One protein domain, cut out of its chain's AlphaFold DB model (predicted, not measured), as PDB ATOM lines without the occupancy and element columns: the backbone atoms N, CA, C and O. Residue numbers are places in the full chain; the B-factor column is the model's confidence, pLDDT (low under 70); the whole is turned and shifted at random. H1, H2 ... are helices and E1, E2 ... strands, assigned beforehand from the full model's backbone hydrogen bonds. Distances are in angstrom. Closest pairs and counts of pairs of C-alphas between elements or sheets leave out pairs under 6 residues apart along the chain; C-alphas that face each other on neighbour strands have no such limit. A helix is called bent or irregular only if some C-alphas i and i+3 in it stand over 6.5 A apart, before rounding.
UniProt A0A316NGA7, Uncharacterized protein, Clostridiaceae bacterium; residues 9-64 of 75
ATOM      1  N   ASN A   9     -23.754 -17.439 -26.428       81.69
ATOM      2  CA  ASN A   9     -25.088 -17.774 -25.927       81.69
ATOM      3  C   ASN A   9     -26.072 -16.594 -26.054       81.69
ATOM      4  O   ASN A   9     -27.220 -16.758 -26.455       81.69
ATOM      5  N   GLU A  10     -25.595 -15.375 -25.785       80.38
ATOM      6  CA  GLU A  10     -26.380 -14.149 -25.954       80.38
ATOM      7  C   GLU A  10     -26.679 -13.874 -27.437       80.38
ATOM      8  O   GLU A  10     -27.766 -13.422 -27.783       80.38
ATOM      9  N   LEU A  11     -25.727 -14.165 -28.330       83.19
ATOM     10  CA  LEU A  11     -25.899 -14.024 -29.775       83.19
ATOM     11  C   LEU A  11     -26.959 -14.999 -30.308       83.19
ATOM     12  O   LEU A  11     -27.803 -14.603 -31.111       83.19
ATOM     13  N   ALA A  12     -26.934 -16.253 -29.851       83.62
ATOM     14  CA  ALA A  12     -27.945 -17.243 -30.210       83.62
ATOM     15  C   ALA A  12     -29.343 -16.792 -29.760       83.62
ATOM     16  O   ALA A  12     -30.286 -16.818 -30.553       83.62
ATOM     17  N   GLU A  13     -29.461 -16.288 -28.528       82.12
ATOM     18  CA  GLU A  13     -30.725 -15.761 -28.014       82.12
ATOM     19  C   GLU A  13     -31.191 -14.511 -28.782       82.12
ATOM     20  O   GLU A  13     -32.371 -14.395 -29.114       82.12
ATOM     21  N   TYR A  14     -30.271 -13.608 -29.133       83.12
ATOM     22  CA  TYR A  14     -30.567 -12.441 -29.965       83.12
ATOM     23  C   TYR A  14     -31.105 -12.846 -31.338       83.12
ATOM     24  O   TYR A  14     -32.125 -12.330 -31.785       83.12
ATOM     25  N   ASN A  15     -30.455 -13.798 -32.004       82.62
ATOM     26  CA  ASN A  15     -30.890 -14.260 -33.317       82.62
ATOM     27  C   ASN A  15     -32.282 -14.908 -33.249       82.62
ATOM     28  O   ASN A  15     -33.142 -14.606 -34.076       82.62
ATOM     29  N   ALA A  16     -32.534 -15.726 -32.225       81.69
ATOM     30  CA  ALA A  16     -33.820 -16.388 -32.040       81.69
ATOM     31  C   ALA A  16     -34.961 -15.409 -31.708       81.69
ATOM     32  O   ALA A  16     -36.051 -15.531 -32.261       81.69
ATOM     33  N   LYS A  17     -34.725 -14.439 -30.813       77.38
ATOM     34  CA  LYS A  17     -35.769 -13.522 -30.317       77.38
ATOM     35  C   LYS A  17     -35.944 -12.264 -31.167       77.38
ATOM     36  O   LYS A  17     -37.041 -11.716 -31.201       77.38
ATOM     37  N   VAL A  18     -34.885 -11.798 -31.830       80.31
ATOM     38  CA  VAL A  18     -34.886 -10.560 -32.622       80.31
ATOM     39  C   VAL A  18     -34.845 -10.867 -34.106       80.31
ATOM     40  O   VAL A  18     -35.822 -10.575 -34.778       80.31
ATOM     41  N   ILE A  19     -33.756 -11.447 -34.629       80.38
ATOM     42  CA  ILE A  19     -33.565 -11.586 -36.088       80.38
ATOM     43  C   ILE A  19     -34.736 -12.347 -36.716       80.38
ATOM     44  O   ILE A  19     -35.352 -11.842 -37.651       80.38
ATOM     45  N   ASN A  20     -35.105 -13.496 -36.143       79.94
ATOM     46  CA  ASN A  20     -36.232 -14.287 -36.636       79.94
ATOM     47  C   ASN A  20     -37.575 -13.556 -36.524       79.94
ATOM     48  O   ASN A  20     -38.426 -13.754 -37.377       79.94
ATOM     49  N   LYS A  21     -37.787 -12.708 -35.508       77.75
ATOM     50  CA  LYS A  21     -39.031 -11.930 -35.383       77.75
ATOM     51  C   LYS A  21     -39.071 -10.769 -36.370       77.75
ATOM     52  O   LYS A  21     -40.072 -10.599 -37.050       77.75
ATOM     53  N   VAL A  22     -37.989  -9.994 -36.468       76.81
ATOM     54  CA  VAL A  22     -37.910  -8.772 -37.288       76.81
ATOM     55  C   VAL A  22     -38.193  -9.044 -38.762       76.81
ATOM     56  O   VAL A  22     -38.783  -8.194 -39.421       76.81
ATOM     57  N   MET A  23     -37.855 -10.234 -39.262       73.19
ATOM     58  CA  MET A  23     -38.172 -10.655 -40.631       73.19
ATOM     59  C   MET A  23     -39.675 -10.676 -40.946       73.19
ATOM     60  O   MET A  23     -40.049 -10.459 -42.094       73.19
ATOM     61  N   TYR A  24     -40.525 -10.912 -39.945       80.00
ATOM     62  CA  TYR A  24     -41.980 -11.008 -40.105       80.00
ATOM     63  C   TYR A  24     -42.732  -9.822 -39.496       80.00
ATOM     64  O   TYR A  24     -43.962  -9.804 -39.503       80.00
ATOM     65  N   LEU A  25     -42.020  -8.845 -38.932       79.38
ATOM     66  CA  LEU A  25     -42.649  -7.664 -38.359       79.38
ATOM     67  C   LEU A  25     -42.990  -6.666 -39.460       79.38
ATOM     68  O   LEU A  25     -42.156  -6.315 -40.297       79.38
ATOM     69  N   ASN A  26     -44.222  -6.168 -39.410       81.12
ATOM     70  CA  ASN A  26     -44.648  -5.069 -40.260       81.12
ATOM     71  C   ASN A  26     -43.832  -3.814 -39.940       81.12
ATOM     72  O   ASN A  26     -43.424  -3.621 -38.791       81.12
ATOM     73  N   PRO A  27     -43.601  -2.933 -40.916       81.62
ATOM     74  CA  PRO A  27     -42.887  -1.711 -40.641       81.62
ATOM     75  C   PRO A  27     -43.642  -0.853 -39.617       81.62
ATOM     76  O   PRO A  27     -44.838  -0.606 -39.773       81.62
ATOM     77  N   GLY A  28     -42.969  -0.427 -38.548       82.31
ATOM     78  CA  GLY A  28     -43.642   0.273 -37.457       82.31
ATOM     79  C   GLY A  28     -42.789   0.528 -36.222       82.31
ATOM     80  O   GLY A  28     -41.589   0.243 -36.180       82.31
ATOM     81  N   VAL A  29     -43.434   1.096 -35.205       80.50
ATOM     82  CA  VAL A  29     -42.806   1.389 -33.916       80.50
ATOM     83  C   VAL A  29     -43.162   0.286 -32.920       80.50
ATOM     84  O   VAL A  29     -44.335   0.017 -32.684       80.50
ATOM     85  N   TYR A  30     -42.144  -0.344 -32.343       78.25
ATOM     86  CA  TYR A  30     -42.254  -1.508 -31.469       78.25
ATOM     87  C   TYR A  30     -41.704  -1.215 -30.083       78.25
ATOM     88  O   TYR A  30     -40.760  -0.437 -29.921       78.25
ATOM     89  N   TYR A  31     -42.248  -1.883 -29.070       75.62
ATOM     90  CA  TYR A  31     -41.704  -1.789 -27.728       75.62
ATOM     91  C   TYR A  31     -40.628  -2.839 -27.513       75.62
ATOM     92  O   TYR A  31     -40.635  -3.928 -28.082       75.62
ATOM     93  N   PHE A  32     -39.710  -2.547 -26.598       73.25
ATOM     94  CA  PHE A  32     -38.688  -3.511 -26.214       73.25
ATOM     95  C   PHE A  32     -39.285  -4.842 -25.706       73.25
ATOM     96  O   PHE A  32     -38.784  -5.924 -26.017       73.25
ATOM     97  N   ARG A  33     -40.408  -4.754 -24.981       72.44
ATOM     98  CA  ARG A  33     -41.178  -5.901 -24.472       72.44
ATOM     99  C   ARG A  33     -41.735  -6.822 -25.565       72.44
ATOM    100  O   ARG A  33     -41.923  -8.000 -25.289       72.44
ATOM    101  N   ASP A  34     -41.952  -6.330 -26.789       74.25
ATOM    102  CA  ASP A  34     -42.426  -7.163 -27.907       74.25
ATOM    103  C   ASP A  34     -41.376  -8.200 -28.332       74.25
ATOM    104  O   ASP A  34     -41.699  -9.296 -28.806       74.25
ATOM    105  N   PHE A  35     -40.100  -7.876 -28.125       75.25
ATOM    106  CA  PHE A  35     -38.972  -8.752 -28.427       75.25
ATOM    107  C   PHE A  35     -38.548  -9.577 -27.212       75.25
ATOM    108  O   PHE A  35     -38.194 -10.749 -27.351       75.25
ATOM    109  N   PHE A  36     -38.613  -8.986 -26.018       72.81
ATOM    110  CA  PHE A  36     -38.096  -9.583 -24.795       72.81
ATOM    111  C   PHE A  36     -39.149  -9.590 -23.683       72.81
ATOM    112  O   PHE A  36     -39.409  -8.576 -23.034       72.81
ATOM    113  N   LEU A  37     -39.719 -10.769 -23.427       62.38
ATOM    114  CA  LEU A  37     -40.573 -11.048 -22.271       62.38
ATOM    115  C   LEU A  37     -39.686 -11.149 -21.017       62.38
ATOM    116  O   LEU A  37     -39.177 -12.222 -20.727       62.38
ATOM    117  N   GLY A  38     -39.433 -10.013 -20.356       53.59
ATOM    118  CA  GLY A  38     -38.892  -9.869 -18.991       53.59
ATOM    119  C   GLY A  38     -37.825 -10.872 -18.509       53.59
ATOM    120  O   GLY A  38     -38.131 -11.999 -18.142       53.59
ATOM    121  N   GLY A  39     -36.570 -10.423 -18.375       52.44
ATOM    122  CA  GLY A  39     -35.494 -11.187 -17.725       52.44
ATOM    123  C   GLY A  39     -34.160 -10.433 -17.711       52.44
ATOM    124  O   GLY A  39     -33.927  -9.582 -18.563       52.44
ATOM    125  N   VAL A  40     -33.264 -10.738 -16.766       48.97
ATOM    126  CA  VAL A  40     -31.983 -10.019 -16.559       48.97
ATOM    127  C   VAL A  40     -31.064 -10.070 -17.798       48.97
ATOM    128  O   VAL A  40     -30.380  -9.095 -18.106       48.97
ATOM    129  N   THR A  41     -31.118 -11.145 -18.593       54.44
ATOM    130  CA  THR A  41     -30.402 -11.285 -19.882       54.44
ATOM    131  C   THR A  41     -30.882 -10.291 -20.948       54.44
ATOM    132  O   THR A  41     -30.128  -9.915 -21.847       54.44
ATOM    133  N   CYS A  42     -32.115  -9.783 -20.825       63.00
ATOM    134  CA  CYS A  42     -32.718  -8.848 -21.780       63.00
ATOM    135  C   CYS A  42     -32.001  -7.500 -21.798       63.00
ATOM    136  O   CYS A  42     -32.084  -6.765 -22.778       63.00
ATOM    137  N   ALA A  43     -31.253  -7.189 -20.742       69.44
ATOM    138  CA  ALA A  43     -30.505  -5.962 -20.646       69.44
ATOM    139  C   ALA A  43     -29.514  -5.806 -21.822       69.44
ATOM    140  O   ALA A  43     -29.624  -4.931 -22.694       69.44
ATOM    141  N   ARG A  44     -28.503  -6.670 -21.870       76.75
ATOM    142  CA  ARG A  44     -27.418  -6.564 -22.857       76.75
ATOM    143  C   ARG A  44     -27.942  -6.729 -24.283       76.75
ATOM    144  O   ARG A  44     -27.546  -5.968 -25.168       76.75
ATOM    145  N   LEU A  45     -28.904  -7.632 -24.468       78.62
ATOM    146  CA  LEU A  45     -29.597  -7.854 -25.736       78.62
ATOM    147  C   LEU A  45     -30.373  -6.622 -26.198       78.62
ATOM    148  O   LEU A  45     -30.316  -6.268 -27.371       78.62
ATOM    149  N   GLY A  46     -31.034  -5.917 -25.282       76.12
ATOM    150  CA  GLY A  46     -31.774  -4.714 -25.631       76.12
ATOM    151  C   GLY A  46     -30.917  -3.531 -25.991       76.12
ATOM    152  O   GLY A  46     -31.251  -2.772 -26.897       76.12
ATOM    153  N   ARG A  47     -29.753  -3.424 -25.361       78.12
ATOM    154  CA  ARG A  47     -28.769  -2.426 -25.758       78.12
ATOM    155  C   ARG A  47     -28.198  -2.737 -27.141       78.12
ATOM    156  O   ARG A  47     -28.051  -1.815 -27.934       78.12
ATOM    157  N   LYS A  48     -27.979  -4.017 -27.465       81.31
ATOM    158  CA  LYS A  48     -27.582  -4.444 -28.813       81.31
ATOM    159  C   LYS A  48     -28.674  -4.180 -29.859       81.31
ATOM    160  O   LYS A  48     -28.358  -3.645 -30.917       81.31
ATOM    161  N   LEU A  49     -29.933  -4.494 -29.547       80.31
ATOM    162  CA  LEU A  49     -31.083  -4.208 -30.413       80.31
ATOM    163  C   LEU A  49     -31.193  -2.713 -30.701       80.31
ATOM    164  O   LEU A  49     -31.344  -2.305 -31.847       80.31
ATOM    165  N   TYR A  50     -31.057  -1.895 -29.662       77.81
ATOM    166  CA  TYR A  50     -31.066  -0.449 -29.796       77.81
ATOM    167  C   TYR A  50     -29.934   0.060 -30.699       77.81
ATOM    168  O   TYR A  50     -30.171   0.915 -31.546       77.81
ATOM    169  N   GLU A  51     -28.715  -0.468 -30.545       80.88
ATOM    170  CA  GLU A  51     -27.598  -0.124 -31.430       80.88
ATOM    171  C   GLU A  51     -27.885  -0.507 -32.883       80.88
ATOM    172  O   GLU A  51     -27.675   0.322 -33.758       80.88
ATOM    173  N   ASP A  52     -28.399  -1.710 -33.140       81.88
ATOM    174  CA  ASP A  52     -28.698  -2.166 -34.503       81.88
ATOM    175  C   ASP A  52     -29.845  -1.357 -35.148       81.88
ATOM    176  O   ASP A  52     -29.761  -1.014 -36.327       81.88
ATOM    177  N   VAL A  53     -30.889  -0.991 -34.393       79.69
ATOM    178  CA  VAL A  53     -31.974  -0.116 -34.883       79.69
ATOM    179  C   VAL A  53     -31.462   1.305 -35.134       79.69
ATOM    180  O   VAL A  53     -31.760   1.893 -36.169       79.69
ATOM    181  N   ARG A  54     -30.631   1.852 -34.236       78.62
ATOM    182  CA  ARG A  54     -30.003   3.173 -34.408       78.62
ATOM    183  C   ARG A  54     -29.060   3.223 -35.615       78.62
ATOM    184  O   ARG A  54     -28.975   4.260 -36.262       78.62
ATOM    185  N   ASP A  55     -28.344   2.136 -35.891       80.25
ATOM    186  CA  ASP A  55     -27.432   1.995 -37.037       80.25
ATOM    187  C   ASP A  55     -28.187   1.697 -38.350       80.25
ATOM    188  O   ASP A  55     -27.568   1.405 -39.366       80.25
ATOM    189  N   ASN A  56     -29.529   1.769 -38.347       75.06
ATOM    190  CA  ASN A  56     -30.395   1.489 -39.498       75.06
ATOM    191  C   ASN A  56     -30.263   0.063 -40.065       75.06
ATOM    192  O   ASN A  56     -30.610  -0.201 -41.216       75.06
ATOM    193  N   LYS A  57     -29.820  -0.896 -39.247       81.94
ATOM    194  CA  LYS A  57     -29.700  -2.304 -39.651       81.94
ATOM    195  C   LYS A  57     -31.058  -2.973 -39.867       81.94
ATOM    196  O   LYS A  57     -31.157  -3.941 -40.616       81.94
ATOM    197  N   PHE A  58     -32.097  -2.456 -39.212       80.62
ATOM    198  CA  PHE A  58     -33.474  -2.904 -39.376       80.62
ATOM    199  C   PHE A  58     -34.360  -1.727 -39.804       80.62
ATOM    200  O   PHE A  58     -35.000  -1.112 -38.955       80.62
ATOM    201  N   PRO A  59     -34.425  -1.406 -41.108       73.44
ATOM    202  CA  PRO A  59     -35.162  -0.236 -41.595       73.44
ATOM    203  C   PRO A  59     -36.674  -0.330 -41.342       73.44
ATOM    204  O   PRO A  59     -37.369   0.680 -41.333       73.44
ATOM    205  N   ASN A  60     -37.181  -1.544 -41.112       78.12
ATOM    206  CA  ASN A  60     -38.601  -1.787 -40.904       78.12
ATOM    207  C   ASN A  60     -39.036  -1.472 -39.465       78.12
ATOM    208  O   ASN A  60     -40.208  -1.215 -39.227       78.12
ATOM    209  N   ILE A  61     -38.133  -1.478 -38.483       78.81
ATOM    210  CA  ILE A  61     -38.534  -1.326 -37.082       78.81
ATOM    211  C   ILE A  61     -37.927  -0.074 -36.462       78.81
ATOM    212  O   ILE A  61     -36.744   0.215 -36.601       78.81
ATOM    213  N   SER A  62     -38.747   0.657 -35.720       77.31
ATOM    214  CA  SER A  62     -38.311   1.709 -34.803       77.31
ATOM    215  C   SER A  62     -38.662   1.292 -33.382       77.31
ATOM    216  O   SER A  62     -39.689   0.657 -33.167       77.31
ATOM    217  N   LEU A  63     -37.834   1.623 -32.395       74.38
ATOM    218  CA  LEU A  63     -38.138   1.306 -30.996       74.38
ATOM    219  C   LEU A  63     -38.794   2.502 -30.303       74.38
ATOM    220  O   LEU A  63     -38.304   3.626 -30.424       74.38
ATOM    221  N   VAL A  64     -39.864   2.258 -29.542       66.19
ATOM    222  CA  VAL A  64     -40.437   3.254 -28.628       66.19
ATOM    223  C   VAL A  64     -39.466   3.464 -27.461       66.19
ATOM    224  O   VAL A  64     -39.109   2.516 -26.765       66.19
TER     225      VAL A  64
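Overview. This is residues 9 to 64 of the 75 residues of an uncharacterized protein of Clostridiaceae bacterium (UniProt A0A316NGA7). A tiny sheet of two parallel strands, E1 beside E2, stands by the spreading ends of two longer helices, H1 and H3, which splay apart as a loose V and run the same way. E2 is the strand next to the last turns of H3, E1 lies on the far side of E2 from H3, and the single-turn helix H2 sits by residues 17 to 21 of H1, in its second half. The printed part has 56 residues with three named helices and two named strands, in the order H1, E1, H2, H3, E2, and is mostly helix. It is compact, with a radius of gyration of the C-alphas of 10.3 A, and it is rounded, spanning 27 by 19 by 19 A.

Along the chain. E1 is residues 28 to 30 and E2 is residues 61 to 63, with C-alpha 63 at (-38.138, 1.306, -30.996). H1, residues 9 to 22, is 19.4 A long and begins with C-alpha 9 at (-25.088, -17.774, -25.927). It is neither bent nor irregular, but only just: C-alphas 17 and 20 are 6.4 A apart. H2 is residues 32 to 35. H3, residues 42 to 54, is 17.6 A long and ends with C-alpha 54 at (-30.003, 3.173, -34.408).

Arrangement. E1 and E2 are parallel neighbours, with 41 degrees between their directions. N 30 and O 62 are within hydrogen-bond range at 2.8 A, as are N 62 and O 28 at 2.9 A. With H2 and H3 between them they form a strand-helix-strand unit, two parallel neighbour strands joined through helices, with a right-handed crossover. The closest C-alphas of H3 and E2, those of Val 53 and Ser 62, are 6.6 A apart, while E1 and H3 are apart. H1 and H3 only just touch, with 3 pairs of C-alphas within 8 A; the closest are those of Tyr 14 and Leu 45, 6.3 A. H3 touches H1 with residues 45 to 49 alone. The two helices stand at a steep tilt of 50 degrees and run the same way. H1 and H2 only just touch, also with 3 pairs, through residues 17 to 21 of H1 alone; the closest C-alphas are those of Lys 17 and Phe 35, 6.0 A. H2 and H3 are close but not clearly touching, with the closest C-alphas, those of Phe 32 and Gly 46, at 7.0 A. Each O i to N i+4 pair is within hydrogen-bond range in H3, 8 of 10 are in H1, and H2 is too short for such a pair.

Size, cuts and confidence. The two C-alphas farthest apart, those of Asn 9 and Gly 28, are 28.3 A apart. The printed part has no cut. The links H1 to E1 and E1 to H2 are tight, those from H2 to H3 and from H3 to E2 are short, and no link is long. The mean pLDDT of the printed part is 75.9; it is under 70 at residues 37 to 43, of which 42 and 43 belong to H3, and at residue 64.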